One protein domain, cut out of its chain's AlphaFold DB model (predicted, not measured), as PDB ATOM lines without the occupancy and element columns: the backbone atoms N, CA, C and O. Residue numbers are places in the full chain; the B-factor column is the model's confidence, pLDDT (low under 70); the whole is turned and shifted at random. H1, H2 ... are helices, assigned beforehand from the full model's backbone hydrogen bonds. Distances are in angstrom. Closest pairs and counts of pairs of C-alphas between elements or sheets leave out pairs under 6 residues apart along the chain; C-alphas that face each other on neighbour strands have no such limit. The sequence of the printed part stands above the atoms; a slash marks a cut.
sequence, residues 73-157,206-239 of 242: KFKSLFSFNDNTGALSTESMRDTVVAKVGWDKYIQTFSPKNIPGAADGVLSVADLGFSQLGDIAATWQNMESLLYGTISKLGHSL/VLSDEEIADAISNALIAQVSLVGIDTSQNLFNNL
ATOM      1  N   LYS A  73      83.476 120.411 103.790       74.25
ATOM      2  CA  LYS A  73      82.607 119.516 104.560       74.25
ATOM      3  C   LYS A  73      82.741 119.700 106.075       74.25
ATOM      4  O   LYS A  73      81.731 119.656 106.763       74.25
ATOM      5  N   PHE A  74      83.937 119.984 106.584       77.62
ATOM      6  CA  PHE A  74      84.226 120.130 108.015       77.62
ATOM      7  C   PHE A  74      84.021 121.548 108.543       77.62
ATOM      8  O   PHE A  74      84.236 121.809 109.724       77.62
ATOM      9  N   LYS A  75      83.560 122.486 107.702       80.25
ATOM     10  CA  LYS A  75      83.406 123.887 108.114       80.25
ATOM     11  C   LYS A  75      82.513 124.052 109.350       80.25
ATOM     12  O   LYS A  75      82.759 124.930 110.165       80.25
ATOM     13  N   SER A  76      81.491 123.206 109.510       82.19
ATOM     14  CA  SER A  76      80.572 123.254 110.655       82.19
ATOM     15  C   SER A  76      81.242 122.919 111.988       82.19
ATOM     16  O   SER A  76      80.676 123.242 113.034       82.19
ATOM     17  N   LEU A  77      82.425 122.303 111.969       84.62
ATOM     18  CA  LEU A  77      83.167 121.919 113.164       84.62
ATOM     19  C   LEU A  77      84.012 123.053 113.731       84.62
ATOM     20  O   LEU A  77      84.281 123.048 114.925       84.62
ATOM     21  N   PHE A  78      84.392 124.041 112.916       85.94
ATOM     22  CA  PHE A  78      85.159 125.179 113.414       85.94
ATOM     23  C   PHE A  78      84.278 126.078 114.282       85.94
ATOM     24  O   PHE A  78      83.402 126.790 113.779       85.94
ATOM     25  N   SER A  79      84.540 126.059 115.585       87.50
ATOM     26  CA  SER A  79      83.868 126.887 116.584       87.50
ATOM     27  C   SER A  79      84.831 127.319 117.680       87.50
ATOM     28  O   SER A  79      85.789 126.618 117.998       87.50
ATOM     29  N   PHE A  80      84.556 128.480 118.276       88.62
ATOM     30  CA  PHE A  80      85.182 128.857 119.537       88.62
ATOM     31  C   PHE A  80      84.723 127.928 120.656       88.62
ATOM     32  O   PHE A  80      83.616 127.395 120.614       88.62
ATOM     33  N   ASN A  81      85.585 127.747 121.648       89.62
ATOM     34  CA  ASN A  81      85.280 126.947 122.815       89.62
ATOM     35  C   ASN A  81      84.394 127.735 123.785       89.62
ATOM     36  O   ASN A  81      84.854 128.703 124.394       89.62
ATOM     37  N   ASP A  82      83.149 127.303 123.934       89.75
ATOM     38  CA  ASP A  82      82.166 127.792 124.903       89.75
ATOM     39  C   ASP A  82      81.897 126.782 126.034       89.75
ATOM     40  O   ASP A  82      81.067 127.034 126.912       89.75
ATOM     41  N   ASN A  83      82.632 125.665 126.053       88.44
ATOM     42  CA  ASN A  83      82.525 124.652 127.092       88.44
ATOM     43  C   ASN A  83      82.977 125.175 128.463       88.44
ATOM     44  O   ASN A  83      83.795 126.089 128.598       88.44
ATOM     45  N   THR A  84      82.475 124.520 129.506       88.19
ATOM     46  CA  THR A  84      82.853 124.773 130.903       88.19
ATOM     47  C   THR A  84      83.519 123.533 131.510       88.19
ATOM     48  O   THR A  84      83.683 122.515 130.843       88.19
ATOM     49  N   GLY A  85      83.958 123.605 132.771       91.44
ATOM     50  CA  GLY A  85      84.528 122.445 133.463       91.44
ATOM     51  C   GLY A  85      85.838 121.953 132.837       91.44
ATOM     52  O   GLY A  85      86.720 122.764 132.531       91.44
ATOM     53  N   ALA A  86      85.980 120.634 132.676       92.88
ATOM     54  CA  ALA A  86      87.187 119.998 132.141       92.88
ATOM     55  C   ALA A  86      87.502 120.432 130.698       92.88
ATOM     56  O   ALA A  86      88.669 120.621 130.362       92.88
ATOM     57  N   LEU A  87      86.468 120.678 129.886       92.12
ATOM     58  CA  LEU A  87      86.590 121.143 128.501       92.12
ATOM     59  C   LEU A  87      86.683 122.664 128.362       92.12
ATOM     60  O   LEU A  87      86.760 123.168 127.242       92.12
ATOM     61  N   SER A  88      86.695 123.426 129.459       90.88
ATOM     62  CA  SER A  88      86.965 124.861 129.351       90.88
ATOM     63  C   SER A  88      88.379 125.115 128.827       90.88
ATOM     64  O   SER A  88      89.319 124.352 129.076       90.88
ATOM     65  N   THR A  89      88.529 126.225 128.107       89.12
ATOM     66  CA  THR A  89      89.819 126.671 127.569       89.12
ATOM     67  C   THR A  89      90.860 126.783 128.682       89.12
ATOM     68  O   THR A  89      91.993 126.342 128.517       89.12
ATOM     69  N   GLU A  90      90.473 127.335 129.830       87.50
ATOM     70  CA  GLU A  90      91.326 127.509 131.001       87.50
ATOM     71  C   GLU A  90      91.792 126.168 131.580       87.50
ATOM     72  O   GLU A  90      92.993 125.985 131.778       87.50
ATOM     73  N   SER A  91      90.884 125.207 131.792       88.38
ATOM     74  CA  SER A  91      91.234 123.891 132.348       88.38
ATOM     75  C   SER A  91      92.213 123.119 131.461       88.38
ATOM     76  O   SER A  91      93.207 122.564 131.947       88.38
ATOM     77  N   MET A  92      91.964 123.097 130.147       92.44
ATOM     78  CA  MET A  92      92.862 122.424 129.203       92.44
ATOM     79  C   MET A  92      94.203 123.157 129.088       92.44
ATOM     80  O   MET A  92      95.256 122.512 129.100       92.44
ATOM     81  N   ARG A  93      94.198 124.497 129.060       93.25
ATOM     82  CA  ARG A  93      95.422 125.311 129.073       93.25
ATOM     83  C   ARG A  93      96.287 124.983 130.280       93.25
ATOM     84  O   ARG A  93      97.464 124.676 130.108       93.25
ATOM     85  N   ASP A  94      95.720 125.024 131.482       90.88
ATOM     86  CA  ASP A  94      96.456 124.782 132.725       90.88
ATOM     87  C   ASP A  94      97.092 123.385 132.732       90.88
ATOM     88  O   ASP A  94      98.264 123.230 133.093       90.88
ATOM     89  N   THR A  95      96.362 122.382 132.237       93.00
ATOM     90  CA  THR A  95      96.848 121.003 132.097       93.00
ATOM     91  C   THR A  95      98.062 120.913 131.173       93.00
ATOM     92  O   THR A  95      99.083 120.313 131.528       93.00
ATOM     93  N   VAL A  96      97.992 121.534 129.993       92.56
ATOM     94  CA  VAL A  96      99.082 121.504 129.008       92.56
ATOM     95  C   VAL A  96     100.274 122.330 129.499       92.56
ATOM     96  O   VAL A  96     101.410 121.845 129.485       92.56
ATOM     97  N   VAL A  97     100.034 123.547 129.997       91.44
ATOM     98  CA  VAL A  97     101.056 124.463 130.531       91.44
ATOM     99  C   VAL A  97     101.834 123.823 131.676       91.44
ATOM    100  O   VAL A  97     103.059 123.946 131.707       91.44
ATOM    101  N   ALA A  98     101.175 123.084 132.572       93.12
ATOM    102  CA  ALA A  98     101.844 122.376 133.665       93.12
ATOM    103  C   ALA A  98     102.892 121.355 133.184       93.12
ATOM    104  O   ALA A  98     103.802 121.002 133.936       93.12
ATOM    105  N   LYS A  99     102.787 120.872 131.938       92.56
ATOM    106  CA  LYS A  99     103.712 119.894 131.346       92.56
ATOM    107  C   LYS A  99     104.766 120.528 130.445       92.56
ATOM    108  O   LYS A  99     105.914 120.093 130.469       92.56
ATOM    109  N   VAL A 100     104.390 121.527 129.648       87.75
ATOM    110  CA  VAL A 100     105.264 122.088 128.596       87.75
ATOM    111  C   VAL A 100     105.838 123.464 128.937       87.75
ATOM    112  O   VAL A 100     106.822 123.883 128.327       87.75
ATOM    113  N   GLY A 101     105.270 124.147 129.931       88.50
ATOM    114  CA  GLY A 101     105.605 125.519 130.301       88.50
ATOM    115  C   GLY A 101     104.876 126.568 129.455       88.50
ATOM    116  O   GLY A 101     104.567 126.358 128.282       88.50
ATOM    117  N   TRP A 102     104.629 127.729 130.069       85.12
ATOM    118  CA  TRP A 102     103.848 128.827 129.489       85.12
ATOM    119  C   TRP A 102     104.423 129.362 128.172       85.12
ATOM    120  O   TRP A 102     103.685 129.562 127.210       85.12
ATOM    121  N   ASP A 103     105.741 129.555 128.105       85.25
ATOM    122  CA  ASP A 103     106.377 130.180 126.941       85.25
ATOM    123  C   ASP A 103     106.209 129.338 125.672       85.25
ATOM    124  O   ASP A 103     105.833 129.864 124.623       85.25
ATOM    125  N   LYS A 104     106.416 128.017 125.778       83.50
ATOM    126  CA  LYS A 104     106.203 127.088 124.658       83.50
ATOM    127  C   LYS A 104     104.737 127.052 124.249       83.50
ATOM    128  O   LYS A 104     104.432 127.089 123.063       83.50
ATOM    129  N   TYR A 105     103.844 127.028 125.235       86.00
ATOM    130  CA  TYR A 105     102.408 127.021 125.008       86.00
ATOM    131  C   TYR A 105     101.935 128.256 124.224       86.00
ATOM    132  O   TYR A 105     101.354 128.127 123.150       86.00
ATOM    133  N   ILE A 106     102.243 129.469 124.699       85.50
ATOM    134  CA  ILE A 106     101.843 130.712 124.018       85.50
ATOM    135  C   ILE A 106     102.492 130.835 122.640       85.50
ATOM    136  O   ILE A 106     101.861 131.326 121.704       85.50
ATOM    137  N   GLN A 107     103.738 130.383 122.486       81.94
ATOM    138  CA  GLN A 107     104.397 130.373 121.183       81.94
ATOM    139  C   GLN A 107     103.638 129.508 120.172       81.94
ATOM    140  O   GLN A 107     103.480 129.911 119.016       81.94
ATOM    141  N   THR A 108     103.139 128.351 120.603       80.69
ATOM    142  CA  THR A 108     102.336 127.450 119.774       80.69
ATOM    143  C   THR A 108     101.052 128.116 119.264       80.69
ATOM    144  O   THR A 108     100.689 127.919 118.103       80.69
ATOM    145  N   PHE A 109     100.426 128.972 120.073       83.00
ATOM    146  CA  PHE A 109      99.249 129.757 119.692       83.00
ATOM    147  C   PHE A 109      99.582 131.158 119.169       83.00
ATOM    148  O   PHE A 109      98.712 132.021 119.123       83.00
ATOM    149  N   SER A 110     100.828 131.436 118.778       82.88
ATOM    150  CA  SER A 110     101.186 132.775 118.318       82.88
ATOM    151  C   SER A 110     100.589 133.074 116.933       82.88
ATOM    152  O   SER A 110     100.927 132.379 115.967       82.88
ATOM    153  N   PRO A 111      99.815 134.168 116.776       77.88
ATOM    154  CA  PRO A 111      99.279 134.587 115.478       77.88
ATOM    155  C   PRO A 111     100.369 134.900 114.458       77.88
ATOM    156  O   PRO A 111     100.161 134.750 113.263       77.88
ATOM    157  N   LYS A 112     101.568 135.271 114.928       77.00
ATOM    158  CA  LYS A 112     102.733 135.566 114.079       77.00
ATOM    159  C   LYS A 112     103.111 134.413 113.158       77.00
ATOM    160  O   LYS A 112     103.741 134.646 112.132       77.00
ATOM    161  N   ASN A 113     102.752 133.193 113.538       69.00
ATOM    162  CA  ASN A 113     103.069 132.022 112.751       69.00
ATOM    163  C   ASN A 113     101.944 131.666 111.771       69.00
ATOM    164  O   ASN A 113     102.131 130.746 110.987       69.00
ATOM    165  N   ILE A 114     100.795 132.352 111.786       71.00
ATOM    166  CA  ILE A 114      99.686 132.100 110.861       71.00
ATOM    167  C   ILE A 114      99.806 132.997 109.624       71.00
ATOM    168  O   ILE A 114      99.843 134.223 109.755       71.00
ATOM    169  N   PRO A 115      99.779 132.431 108.408       69.88
ATOM    170  CA  PRO A 115      99.626 133.234 107.202       69.88
ATOM    171  C   PRO A 115      98.270 133.968 107.185       69.88
ATOM    172  O   PRO A 115      97.235 133.345 107.386       69.88
ATOM    173  N   GLY A 116      98.274 135.279 106.943       74.25
ATOM    174  CA  GLY A 116      97.065 136.121 106.959       74.25
ATOM    175  C   GLY A 116      96.902 136.955 108.235       74.25
ATOM    176  O   GLY A 116      96.422 138.071 108.167       74.25
ATOM    177  N   ALA A 117      97.455 136.520 109.372       80.56
ATOM    178  CA  ALA A 117      97.311 137.212 110.665       80.56
ATOM    179  C   ALA A 117      98.121 138.522 110.823       80.56
ATOM    180  O   ALA A 117      98.137 139.116 111.906       80.56
ATOM    181  N   ALA A 118      98.867 138.950 109.799       76.06
ATOM    182  CA  ALA A 118      99.860 140.022 109.915       76.06
ATOM    183  C   ALA A 118      99.248 141.409 110.175       76.06
ATOM    184  O   ALA A 118      99.899 142.258 110.784       76.06
ATOM    185  N   ASP A 119      98.013 141.635 109.732       76.12
ATOM    186  CA  ASP A 119      97.264 142.876 109.951       76.12
ATOM    187  C   ASP A 119      96.463 142.870 111.269       76.12
ATOM    188  O   ASP A 119      95.768 143.838 111.585       76.12
ATOM    189  N   GLY A 120      96.600 141.811 112.074       79.06
ATOM    190  CA  GLY A 120      95.894 141.647 113.342       79.06
ATOM    191  C   GLY A 120      94.472 141.101 113.200       79.06
ATOM    192  O   GLY A 120      93.783 140.961 114.215       79.06
ATOM    193  N   VAL A 121      94.038 140.754 111.988       83.94
ATOM    194  CA  VAL A 121      92.735 140.152 111.698       83.94
ATOM    195  C   VAL A 121      92.955 138.864 110.905       83.94
ATOM    196  O   VAL A 121      93.844 138.756 110.077       83.94
ATOM    197  N   LEU A 122      92.169 137.837 111.199       84.50
ATOM    198  CA  LEU A 122      92.032 136.667 110.342       84.50
ATOM    199  C   LEU A 122      90.693 136.812 109.637       84.50
ATOM    200  O   LEU A 122      89.638 136.641 110.255       84.50
ATOM    201  N   SER A 123      90.743 137.196 108.365       83.94
ATOM    202  CA  SER A 123      89.542 137.395 107.567       83.94
ATOM    203  C   SER A 123      88.911 136.064 107.167       83.94
ATOM    204  O   SER A 123      89.560 135.015 107.169       83.94
ATOM    205  N   VAL A 124      87.661 136.104 106.708       82.56
ATOM    206  CA  VAL A 124      87.002 134.947 106.069       82.56
ATOM    207  C   VAL A 124      87.858 134.331 104.949       82.56
ATOM    208  O   VAL A 124      87.827 133.116 104.743       82.56
ATOM    209  N   ALA A 125      88.642 135.142 104.231       79.62
ATOM    210  CA  ALA A 125      89.535 134.652 103.183       79.62
ATOM    211  C   ALA A 125      90.737 133.878 103.755       79.62
ATOM    212  O   ALA A 125      91.103 132.839 103.199       79.62
ATOM    213  N   ASP A 126      91.303 134.341 104.872       77.88
ATOM    214  CA  ASP A 126      92.426 133.685 105.556       77.88
ATOM    215  C   ASP A 126      91.985 132.368 106.207       77.88
ATOM    216  O   ASP A 126      92.627 131.324 106.047       77.88
ATOM    217  N   LEU A 127      90.839 132.406 106.893       76.75
ATOM    218  CA  LEU A 127      90.238 131.265 107.585       76.75
ATOM    219  C   LEU A 127      89.727 130.202 106.610       76.75
ATOM    220  O   LEU A 127      89.818 129.008 106.886       76.75
ATOM    221  N   GLY A 128      89.197 130.619 105.457       75.50
ATOM    222  CA  GLY A 128      88.607 129.707 104.477       75.50
ATOM    223  C   GLY A 128      87.153 129.336 104.723       75.50
ATOM    224  O   GLY A 128      86.592 128.527 103.985       75.50
ATOM    225  N   PHE A 129      86.535 129.918 105.743       77.31
ATOM    226  CA  PHE A 129      85.155 129.669 106.114       77.31
ATOM    227  C   PHE A 129      84.528 130.957 106.651       77.31
ATOM    228  O   PHE A 129      85.219 131.823 107.183       77.31
ATOM    229  N   SER A 130      83.213 131.112 106.488       83.56
ATOM    230  CA  SER A 130      82.527 132.382 106.759       83.56
ATOM    231  C   SER A 130      81.688 132.395 108.033       83.56
ATOM    232  O   SER A 130      81.275 133.468 108.462       83.56
ATOM    233  N   GLN A 131      81.426 131.240 108.655       82.62
ATOM    234  CA  GLN A 131      80.478 131.153 109.772       82.62
ATOM    235  C   GLN A 131      80.936 131.869 111.051       82.62
ATOM    236  O   GLN A 131      80.085 132.229 111.857       82.62
ATOM    237  N   LEU A 132      82.242 132.104 111.232       83.94
ATOM    238  CA  LEU A 132      82.771 132.884 112.361       83.94
ATOM    239  C   LEU A 132      83.022 134.361 112.011       83.94
ATOM    240  O   LEU A 132      83.363 135.141 112.896       83.94
ATOM    241  N   GLY A 133      82.830 134.754 110.745       87.06
ATOM    242  CA  GLY A 133      83.214 136.074 110.248       87.06
ATOM    243  C   GLY A 133      84.722 136.323 110.337       87.06
ATOM    244  O   GLY A 133      85.518 135.387 110.397       87.06
ATOM    245  N   ASP A 134      85.098 137.599 110.342       87.69
ATOM    246  CA  ASP A 134      86.473 138.011 110.614       87.69
ATOM    247  C   ASP A 134      86.732 137.945 112.124       87.69
ATOM    248  O   ASP A 134      85.937 138.450 112.924       87.69
ATOM    249  N   ILE A 135      87.856 137.355 112.524       88.56
ATOM    250  CA  ILE A 135      88.232 137.215 113.936       88.56
ATOM    251  C   ILE A 135      89.526 137.975 114.214       88.56
ATOM    252  O   ILE A 135      90.409 138.065 113.365       88.56
ATOM    253  N   ALA A 136      89.684 138.511 115.425       85.75
ATOM    254  CA  ALA A 136      90.953 139.128 115.802       85.75
ATOM    255  C   ALA A 136      92.061 138.061 115.856       85.75
ATOM    256  O   ALA A 136      91.869 136.996 116.450       85.75
ATOM    257  N   ALA A 137      93.224 138.355 115.279       86.56
ATOM    258  CA  ALA A 137      94.375 137.461 115.268       86.56
ATOM    259  C   ALA A 137      95.108 137.517 116.620       86.56
ATOM    260  O   ALA A 137      96.186 138.096 116.753       86.56
ATOM    261  N   THR A 138      94.490 136.949 117.655       84.31
ATOM    262  CA  THR A 138      95.035 136.848 119.016       84.31
ATOM    263  C   THR A 138      95.286 135.391 119.376       84.31
ATOM    264  O   THR A 138      94.621 134.489 118.864       84.31
ATOM    265  N   TRP A 139      96.237 135.141 120.279       83.06
ATOM    266  CA  TRP A 139      96.522 133.773 120.714       83.06
ATOM    267  C   TRP A 139      95.315 133.144 121.422       83.06
ATOM    268  O   TRP A 139      95.077 131.954 121.261       83.06
ATOM    269  N   GLN A 140      94.511 133.944 122.132       85.38
ATOM    270  CA  GLN A 140      93.287 133.494 122.797       85.38
ATOM    271  C   GLN A 140      92.240 133.012 121.794       85.38
ATOM    272  O   GLN A 140      91.617 131.977 122.006       85.38
ATOM    273  N   ASN A 141      92.057 133.738 120.688       87.69
ATOM    274  CA  ASN A 141      91.110 133.327 119.656       87.69
ATOM    275  C   ASN A 141      91.583 132.047 118.965       87.69
ATOM    276  O   ASN A 141      90.781 131.153 118.733       87.69
ATOM    277  N   MET A 142      92.879 131.918 118.679       85.81
ATOM    278  CA  MET A 142      93.433 130.691 118.097       85.81
ATOM    279  C   MET A 142      93.299 129.488 119.032       85.81
ATOM    280  O   MET A 142      92.964 128.394 118.587       85.81
ATOM    281  N   GLU A 143      93.575 129.693 120.317       86.44
ATOM    282  CA  GLU A 143      93.444 128.685 121.362       86.44
ATOM    283  C   GLU A 143      91.991 128.228 121.506       86.44
ATOM    284  O   GLU A 143      91.702 127.038 121.398       86.44
ATOM    285  N   SER A 144      91.072 129.177 121.684       88.75
ATOM    286  CA  SER A 144      89.646 128.891 121.809       88.75
ATOM    287  C   SER A 144      89.092 128.227 120.546       88.75
ATOM    288  O   SER A 144      88.305 127.295 120.653       88.75
ATOM    289  N   LEU A 145      89.531 128.641 119.354       89.56
ATOM    290  CA  LEU A 145      89.122 128.018 118.096       89.56
ATOM    291  C   LEU A 145      89.621 126.572 117.982       89.56
ATOM    292  O   LEU A 145      88.850 125.696 117.601       89.56
ATOM    293  N   LEU A 146      90.887 126.299 118.320       88.31
ATOM    294  CA  LEU A 146      91.421 124.933 118.302       88.31
ATOM    295  C   LEU A 146      90.650 124.042 119.278       88.31
ATOM    296  O   LEU A 146      90.162 122.984 118.886       88.31
ATOM    297  N   TYR A 147      90.535 124.472 120.535       90.00
ATOM    298  CA  TYR A 147      89.858 123.687 121.556       90.00
ATOM    299  C   TYR A 147      88.387 123.480 121.229       90.00
ATOM    300  O   TYR A 147      87.933 122.347 121.265       90.00
ATOM    301  N   GLY A 148      87.664 124.521 120.816       90.31
ATOM    302  CA  GLY A 148      86.252 124.395 120.462       90.31
ATOM    303  C   GLY A 148      86.042 123.433 119.299       90.31
ATOM    304  O   GLY A 148      85.150 122.592 119.357       90.31
ATOM    305  N   THR A 149      86.917 123.482 118.291       89.38
ATOM    306  CA  THR A 149      86.866 122.566 117.142       89.38
ATOM    307  C   THR A 149      87.107 121.112 117.557       89.38
ATOM    308  O   THR A 149      86.343 120.228 117.172       89.38
ATOM    309  N   ILE A 150      88.152 120.836 118.346       88.69
ATOM    310  CA  ILE A 150      88.488 119.455 118.731       88.69
ATOM    311  C   ILE A 150      87.519 118.920 119.796       88.69
ATOM    312  O   ILE A 150      87.163 117.748 119.743       88.69
ATOM    313  N   SER A 151      87.035 119.752 120.719       90.25
ATOM    314  CA  SER A 151      85.979 119.368 121.664       90.25
ATOM    315  C   SER A 151      84.699 118.999 120.923       90.25
ATOM    316  O   SER A 151      84.124 117.950 121.193       90.25
ATOM    317  N   LYS A 152      84.308 119.790 119.917       88.75
ATOM    318  CA  LYS A 152      83.146 119.491 119.077       88.75
ATOM    319  C   LYS A 152      83.303 118.184 118.298       88.75
ATOM    320  O   LYS A 152      82.346 117.429 118.203       88.75
ATOM    321  N   LEU A 153      84.505 117.895 117.798       86.75
ATOM    322  CA  LEU A 153      84.844 116.591 117.214       86.75
ATOM    323  C   LEU A 153      84.769 115.449 118.240       86.75
ATOM    324  O   LEU A 153      84.275 114.375 117.931       86.75
ATOM    325  N   GLY A 154      85.258 115.666 119.461       86.69
ATOM    326  CA  GLY A 154      85.189 114.670 120.534       86.69
ATOM    327  C   GLY A 154      83.754 114.363 120.966       86.69
ATOM    328  O   GLY A 154      83.453 113.225 121.318       86.69
ATOM    329  N   HIS A 155      82.873 115.363 120.901       87.88
ATOM    330  CA  HIS A 155      81.448 115.231 121.195       87.88
ATOM    331  C   HIS A 155      80.609 114.737 120.024       87.88
ATOM    332  O   HIS A 155      79.466 114.372 120.266       87.88
ATOM    333  N   SER A 156      81.112 114.742 118.786       86.88
ATOM    334  CA  SER A 156      80.274 114.378 117.642       86.88
ATOM    335  C   SER A 156      79.855 112.914 117.724       86.88
ATOM    336  O   SER A 156      78.674 112.638 117.611       86.88
ATOM    337  N   LEU A 157      80.795 112.015 118.057       88.00
ATOM    338  CA  LEU A 157      80.545 110.577 118.072       88.00
ATOM    339  C   LEU A 157      79.551 110.180 119.171       88.00
ATOM    340  O   LEU A 157      79.911 110.006 120.346       88.00
ATOM    341  N   VAL A 206      79.831 109.298 123.204       89.88
ATOM    342  CA  VAL A 206      80.441 108.065 123.730       89.88
ATOM    343  C   VAL A 206      81.426 108.373 124.853       89.88
ATOM    344  O   VAL A 206      81.471 107.638 125.840       89.88
ATOM    345  N   LEU A 207      82.204 109.442 124.686       89.94
ATOM    346  CA  LEU A 207      83.227 109.877 125.628       89.94
ATOM    347  C   LEU A 207      82.683 110.965 126.553       89.94
ATOM    348  O   LEU A 207      81.941 111.848 126.126       89.94
ATOM    349  N   SER A 208      83.081 110.908 127.819       92.38
ATOM    350  CA  SER A 208      82.840 111.984 128.782       92.38
ATOM    351  C   SER A 208      83.692 113.221 128.489       92.38
ATOM    352  O   SER A 208      84.725 113.145 127.820       92.38
ATOM    353  N   ASP A 209      83.288 114.361 129.048       92.88
ATOM    354  CA  ASP A 209      84.041 115.613 128.954       92.88
ATOM    355  C   ASP A 209      85.470 115.459 129.483       92.88
ATOM    356  O   ASP A 209      86.409 115.989 128.890       92.88
ATOM    357  N   GLU A 210      85.659 114.706 130.568       94.50
ATOM    358  CA  GLU A 210      86.976 114.410 131.129       94.50
ATOM    359  C   GLU A 210      87.837 113.578 130.174       94.50
ATOM    360  O   GLU A 210      89.002 113.906 129.957       94.50
ATOM    361  N   GLU A 211      87.274 112.535 129.559       93.44
ATOM    362  CA  GLU A 211      87.999 111.691 128.599       93.44
ATOM    363  C   GLU A 211      88.398 112.475 127.342       93.44
ATOM    364  O   GLU A 211      89.516 112.322 126.841       93.44
ATOM    365  N   ILE A 212      87.512 113.349 126.855       92.44
ATOM    366  CA  ILE A 212      87.798 114.232 125.721       92.44
ATOM    367  C   ILE A 212      88.885 115.241 126.109       92.44
ATOM    368  O   ILE A 212      89.868 115.389 125.380       92.44
ATOM    369  N   ALA A 213      88.763 115.903 127.263       93.25
ATOM    370  CA  ALA A 213      89.739 116.884 127.738       93.25
ATOM    371  C   ALA A 213      91.136 116.266 127.911       93.25
ATOM    372  O   ALA A 213      92.137 116.872 127.505       93.25
ATOM    373  N   ASP A 214      91.214 115.050 128.454       92.81
ATOM    374  CA  ASP A 214      92.462 114.304 128.610       92.81
ATOM    375  C   ASP A 214      93.074 113.939 127.254       92.81
ATOM    376  O   ASP A 214      94.278 114.129 127.044       92.81
ATOM    377  N   ALA A 215      92.273 113.447 126.305       89.62
ATOM    378  CA  ALA A 215      92.747 113.115 124.964       89.62
ATOM    379  C   ALA A 215      93.303 114.352 124.238       89.62
ATOM    380  O   ALA A 215      94.420 114.312 123.709       89.62
ATOM    381  N   ILE A 216      92.564 115.467 124.276       91.31
ATOM    382  CA  ILE A 216      92.967 116.748 123.680       91.31
ATOM    383  C   ILE A 216      94.261 117.252 124.315       91.31
ATOM    384  O   ILE A 216      95.219 117.577 123.611       91.31
ATOM    385  N   SER A 217      94.313 117.296 125.647       90.69
ATOM    386  CA  SER A 217      95.468 117.819 126.376       90.69
ATOM    387  C   SER A 217      96.719 116.984 126.106       90.69
ATOM    388  O   SER A 217      97.781 117.543 125.833       90.69
ATOM    389  N   ASN A 218      96.606 115.653 126.093       87.88
ATOM    390  CA  ASN A 218      97.726 114.760 125.788       87.88
ATOM    391  C   ASN A 218      98.238 114.927 124.350       87.88
ATOM    392  O   ASN A 218      99.453 115.010 124.139       87.88
ATOM    393  N   ALA A 219      97.336 115.028 123.369       85.38
ATOM    394  CA  ALA A 219      97.710 115.294 121.982       85.38
ATOM    395  C   ALA A 219      98.424 116.649 121.846       85.38
ATOM    396  O   ALA A 219      99.475 116.750 121.205       85.38
ATOM    397  N   LEU A 220      97.909 117.687 122.512       86.94
ATOM    398  CA  LEU A 220      98.492 119.021 122.456       86.94
ATOM    399  C   LEU A 220      99.844 119.103 123.180       86.94
ATOM    400  O   LEU A 220     100.749 119.763 122.679       86.94
ATOM    401  N   ILE A 221     100.041 118.395 124.295       85.12
ATOM    402  CA  ILE A 221     101.349 118.294 124.969       85.12
ATOM    403  C   ILE A 221     102.412 117.749 124.011       85.12
ATOM    404  O   ILE A 221     103.515 118.306 123.932       85.12
ATOM    405  N   ALA A 222     102.092 116.684 123.269       81.50
ATOM    406  CA  ALA A 222     103.000 116.119 122.274       81.50
ATOM    407  C   ALA A 222     103.318 117.144 121.175       81.50
ATOM    408  O   ALA A 222     104.483 117.371 120.850       81.50
ATOM    409  N   GLN A 223     102.296 117.833 120.668       75.75
ATOM    410  CA  GLN A 223     102.444 118.807 119.593       75.75
ATOM    411  C   GLN A 223     103.219 120.067 120.015       75.75
ATOM    412  O   GLN A 223     104.114 120.505 119.294       75.75
ATOM    413  N   VAL A 224     102.948 120.630 121.197       78.56
ATOM    414  CA  VAL A 224     103.697 121.775 121.751       78.56
ATOM    415  C   VAL A 224     105.156 121.391 122.000       78.56
ATOM    416  O   VAL A 224     106.060 122.189 121.754       78.56
ATOM    417  N   SER A 225     105.413 120.155 122.432       70.50
ATOM    418  CA  SER A 225     106.781 119.658 122.618       70.50
ATOM    419  C   SER A 225     107.561 119.572 121.301       70.50
ATOM    420  O   SER A 225     108.770 119.787 121.314       70.50
ATOM    421  N   LEU A 226     106.884 119.314 120.175       65.12
ATOM    422  CA  LEU A 226     107.476 119.316 118.832       65.12
ATOM    423  C   LEU A 226     107.687 120.740 118.291       65.12
ATOM    424  O   LEU A 226     108.773 121.061 117.813       65.12
ATOM    425  N   VAL A 227     106.683 121.616 118.410       60.12
ATOM    426  CA  VAL A 227     106.754 123.017 117.943       60.12
ATOM    427  C   VAL A 227     107.763 123.835 118.756       60.12
ATOM    428  O   VAL A 227     108.472 124.672 118.208       60.12
ATOM    429  N   GLY A 228     107.909 123.555 120.053       53.12
ATOM    430  CA  GLY A 228     108.882 124.222 120.922       53.12
ATOM    431  C   GLY A 228     110.358 123.938 120.595       53.12
ATOM    432  O   GLY A 228     111.228 124.476 121.278       53.12
ATOM    433  N   ILE A 229     110.651 123.090 119.601       51.88
ATOM    434  CA  ILE A 229     112.009 122.780 119.116       51.88
ATOM    435  C   ILE A 229     112.326 123.547 117.817       51.88
ATOM    436  O   ILE A 229     113.480 123.908 117.595       51.88
ATOM    437  N   ASP A 230     111.319 123.840 116.986       51.03
ATOM    438  CA  ASP A 230     111.463 124.547 115.710       51.03
ATOM    439  C   ASP A 230     110.468 125.711 115.626       51.03
ATOM    440  O   ASP A 230     109.278 125.546 115.362       51.03
ATOM    441  N   THR A 231     110.987 126.923 115.812       51.22
ATOM    442  CA  THR A 231     110.197 128.157 115.856       51.22
ATOM    443  C   THR A 231     109.614 128.574 114.502       51.22
ATOM    444  O   THR A 231     108.920 129.587 114.443       51.22
ATOM    445  N   SER A 232     109.920 127.853 113.418       50.78
ATOM    446  CA  SER A 232     109.313 128.053 112.093       50.78
ATOM    447  C   SER A 232     108.025 127.241 111.883       50.78
ATOM    448  O   SER A 232     107.313 127.446 110.898       50.78
ATOM    449  N   GLN A 233     107.697 126.340 112.814       47.25
ATOM    450  CA  GLN A 233     106.499 125.506 112.788       47.25
ATOM    451  C   GLN A 233     105.354 126.164 113.572       47.25
ATOM    452  O   GLN A 233     105.562 126.808 114.598       47.25
ATOM    453  N   ASN A 234     104.117 125.957 113.125       56.22
ATOM    454  CA  ASN A 234     102.913 126.221 113.913       56.22
ATOM    455  C   ASN A 234     102.052 124.943 113.969       56.22
ATOM    456  O   ASN A 234     102.285 123.991 113.218       56.22
ATOM    457  N   LEU A 235     101.051 124.918 114.853       57.62
ATOM    458  CA  LEU A 235     100.055 123.836 114.924       57.62
ATOM    459  C   LEU A 235      99.396 123.544 113.565       57.62
ATOM    460  O   LEU A 235      99.181 122.392 113.206       57.62
ATOM    461  N   PHE A 236      99.126 124.597 112.799       55.53
ATOM    462  CA  PHE A 236      98.319 124.573 111.581       55.53
ATOM    463  C   PHE A 236      99.067 124.066 110.336       55.53
ATOM    464  O   PHE A 236      98.445 123.586 109.397       55.53
ATOM    465  N   ASN A 237     100.400 124.059 110.346       47.88
ATOM    466  CA  ASN A 237     101.245 123.508 109.289       47.88
ATOM    467  C   ASN A 237     101.122 121.979 109.254       47.88
ATOM    468  O   ASN A 237     101.218 121.377 108.182       47.88
ATOM    469  N   ASN A 238     100.855 121.372 110.415       39.97
ATOM    470  CA  ASN A 238     100.643 119.937 110.589       39.97
ATOM    471  C   ASN A 238      99.165 119.523 110.494       39.97
ATOM    472  O   ASN A 238      98.885 118.331 110.455       39.97
ATOM    473  N   LEU A 239      98.227 120.475 110.385       41.66
ATOM    474  CA  LEU A 239      96.800 120.210 110.148       41.66
ATOM    475  C   LEU A 239      96.447 120.029 108.658       41.66
ATOM    476  O   LEU A 239      95.274 119.913 108.328       41.66
TER     477      LEU A 239
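What this domain is: This is residues 73 to 157 and 206 to 239 of the 242 residues of an uncharacterized protein of Comamonadaceae bacterium PBBC1 (UniProt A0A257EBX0). Two long helices, H5 and H6, meet as a V near the end of H5 and the start of H6, with H2 packed on H6 and H3 near the V's open end. Short H1 and H4 lie far out. The printed part has 119 residues, with six named helices, H1 to H6 in chain order, which hold 65 of them, and no named strand; the class is all helix, and the whole is compact, with a radius of gyration of the C-alphas of 13.9 A and spans of 37 by 33 by 21 A.

How they stand to each other: H6, residues 209 to 227, touches H5, residues 139 to 156, opposite ways at a steep tilt of 47 degrees; the closest C-alphas, Ile 212 and Gly 154, are 5.8 A apart. H2, residues 89 to 100, touches H6 the same way at a steep 45 degrees, closest C-alphas Val 96 and Ile 221, 5.6 A. H3, residues 102 to 108, touches H6 about perpendicular, closest C-alphas Thr 108 and Val 224, 6.2 A. H1, residues 73 to 77, only just touches H5, with 3 pairs of C-alphas within 8 A. H4, residues 124 to 127, touches no helix. Every O i to N i+4 pair is within hydrogen-bond range in H3, H5 and H6, 7 of 8 in H2, and 0 of 1 in H1, which has 1 of 2 O i to N i+3 pairs.

Where its parts are: H6 runs 26.3 A from C-alpha 209 at (84.041, 115.613, 128.954) to C-alpha 227 at (106.754, 123.017, 117.943); H5 measures 25.5 A.

The domain as a whole: The farthest C-alphas, Asp 119 and Val 206, are 41.0 A apart. Residues 158 to 205 are not printed; C-alphas 157 and 206 are 6.2 A apart. The links H1 to H2, H3 to H4 and H4 to H5 are long. The model's pLDDT is under 70 at residues 113, 115 and 226 to 239.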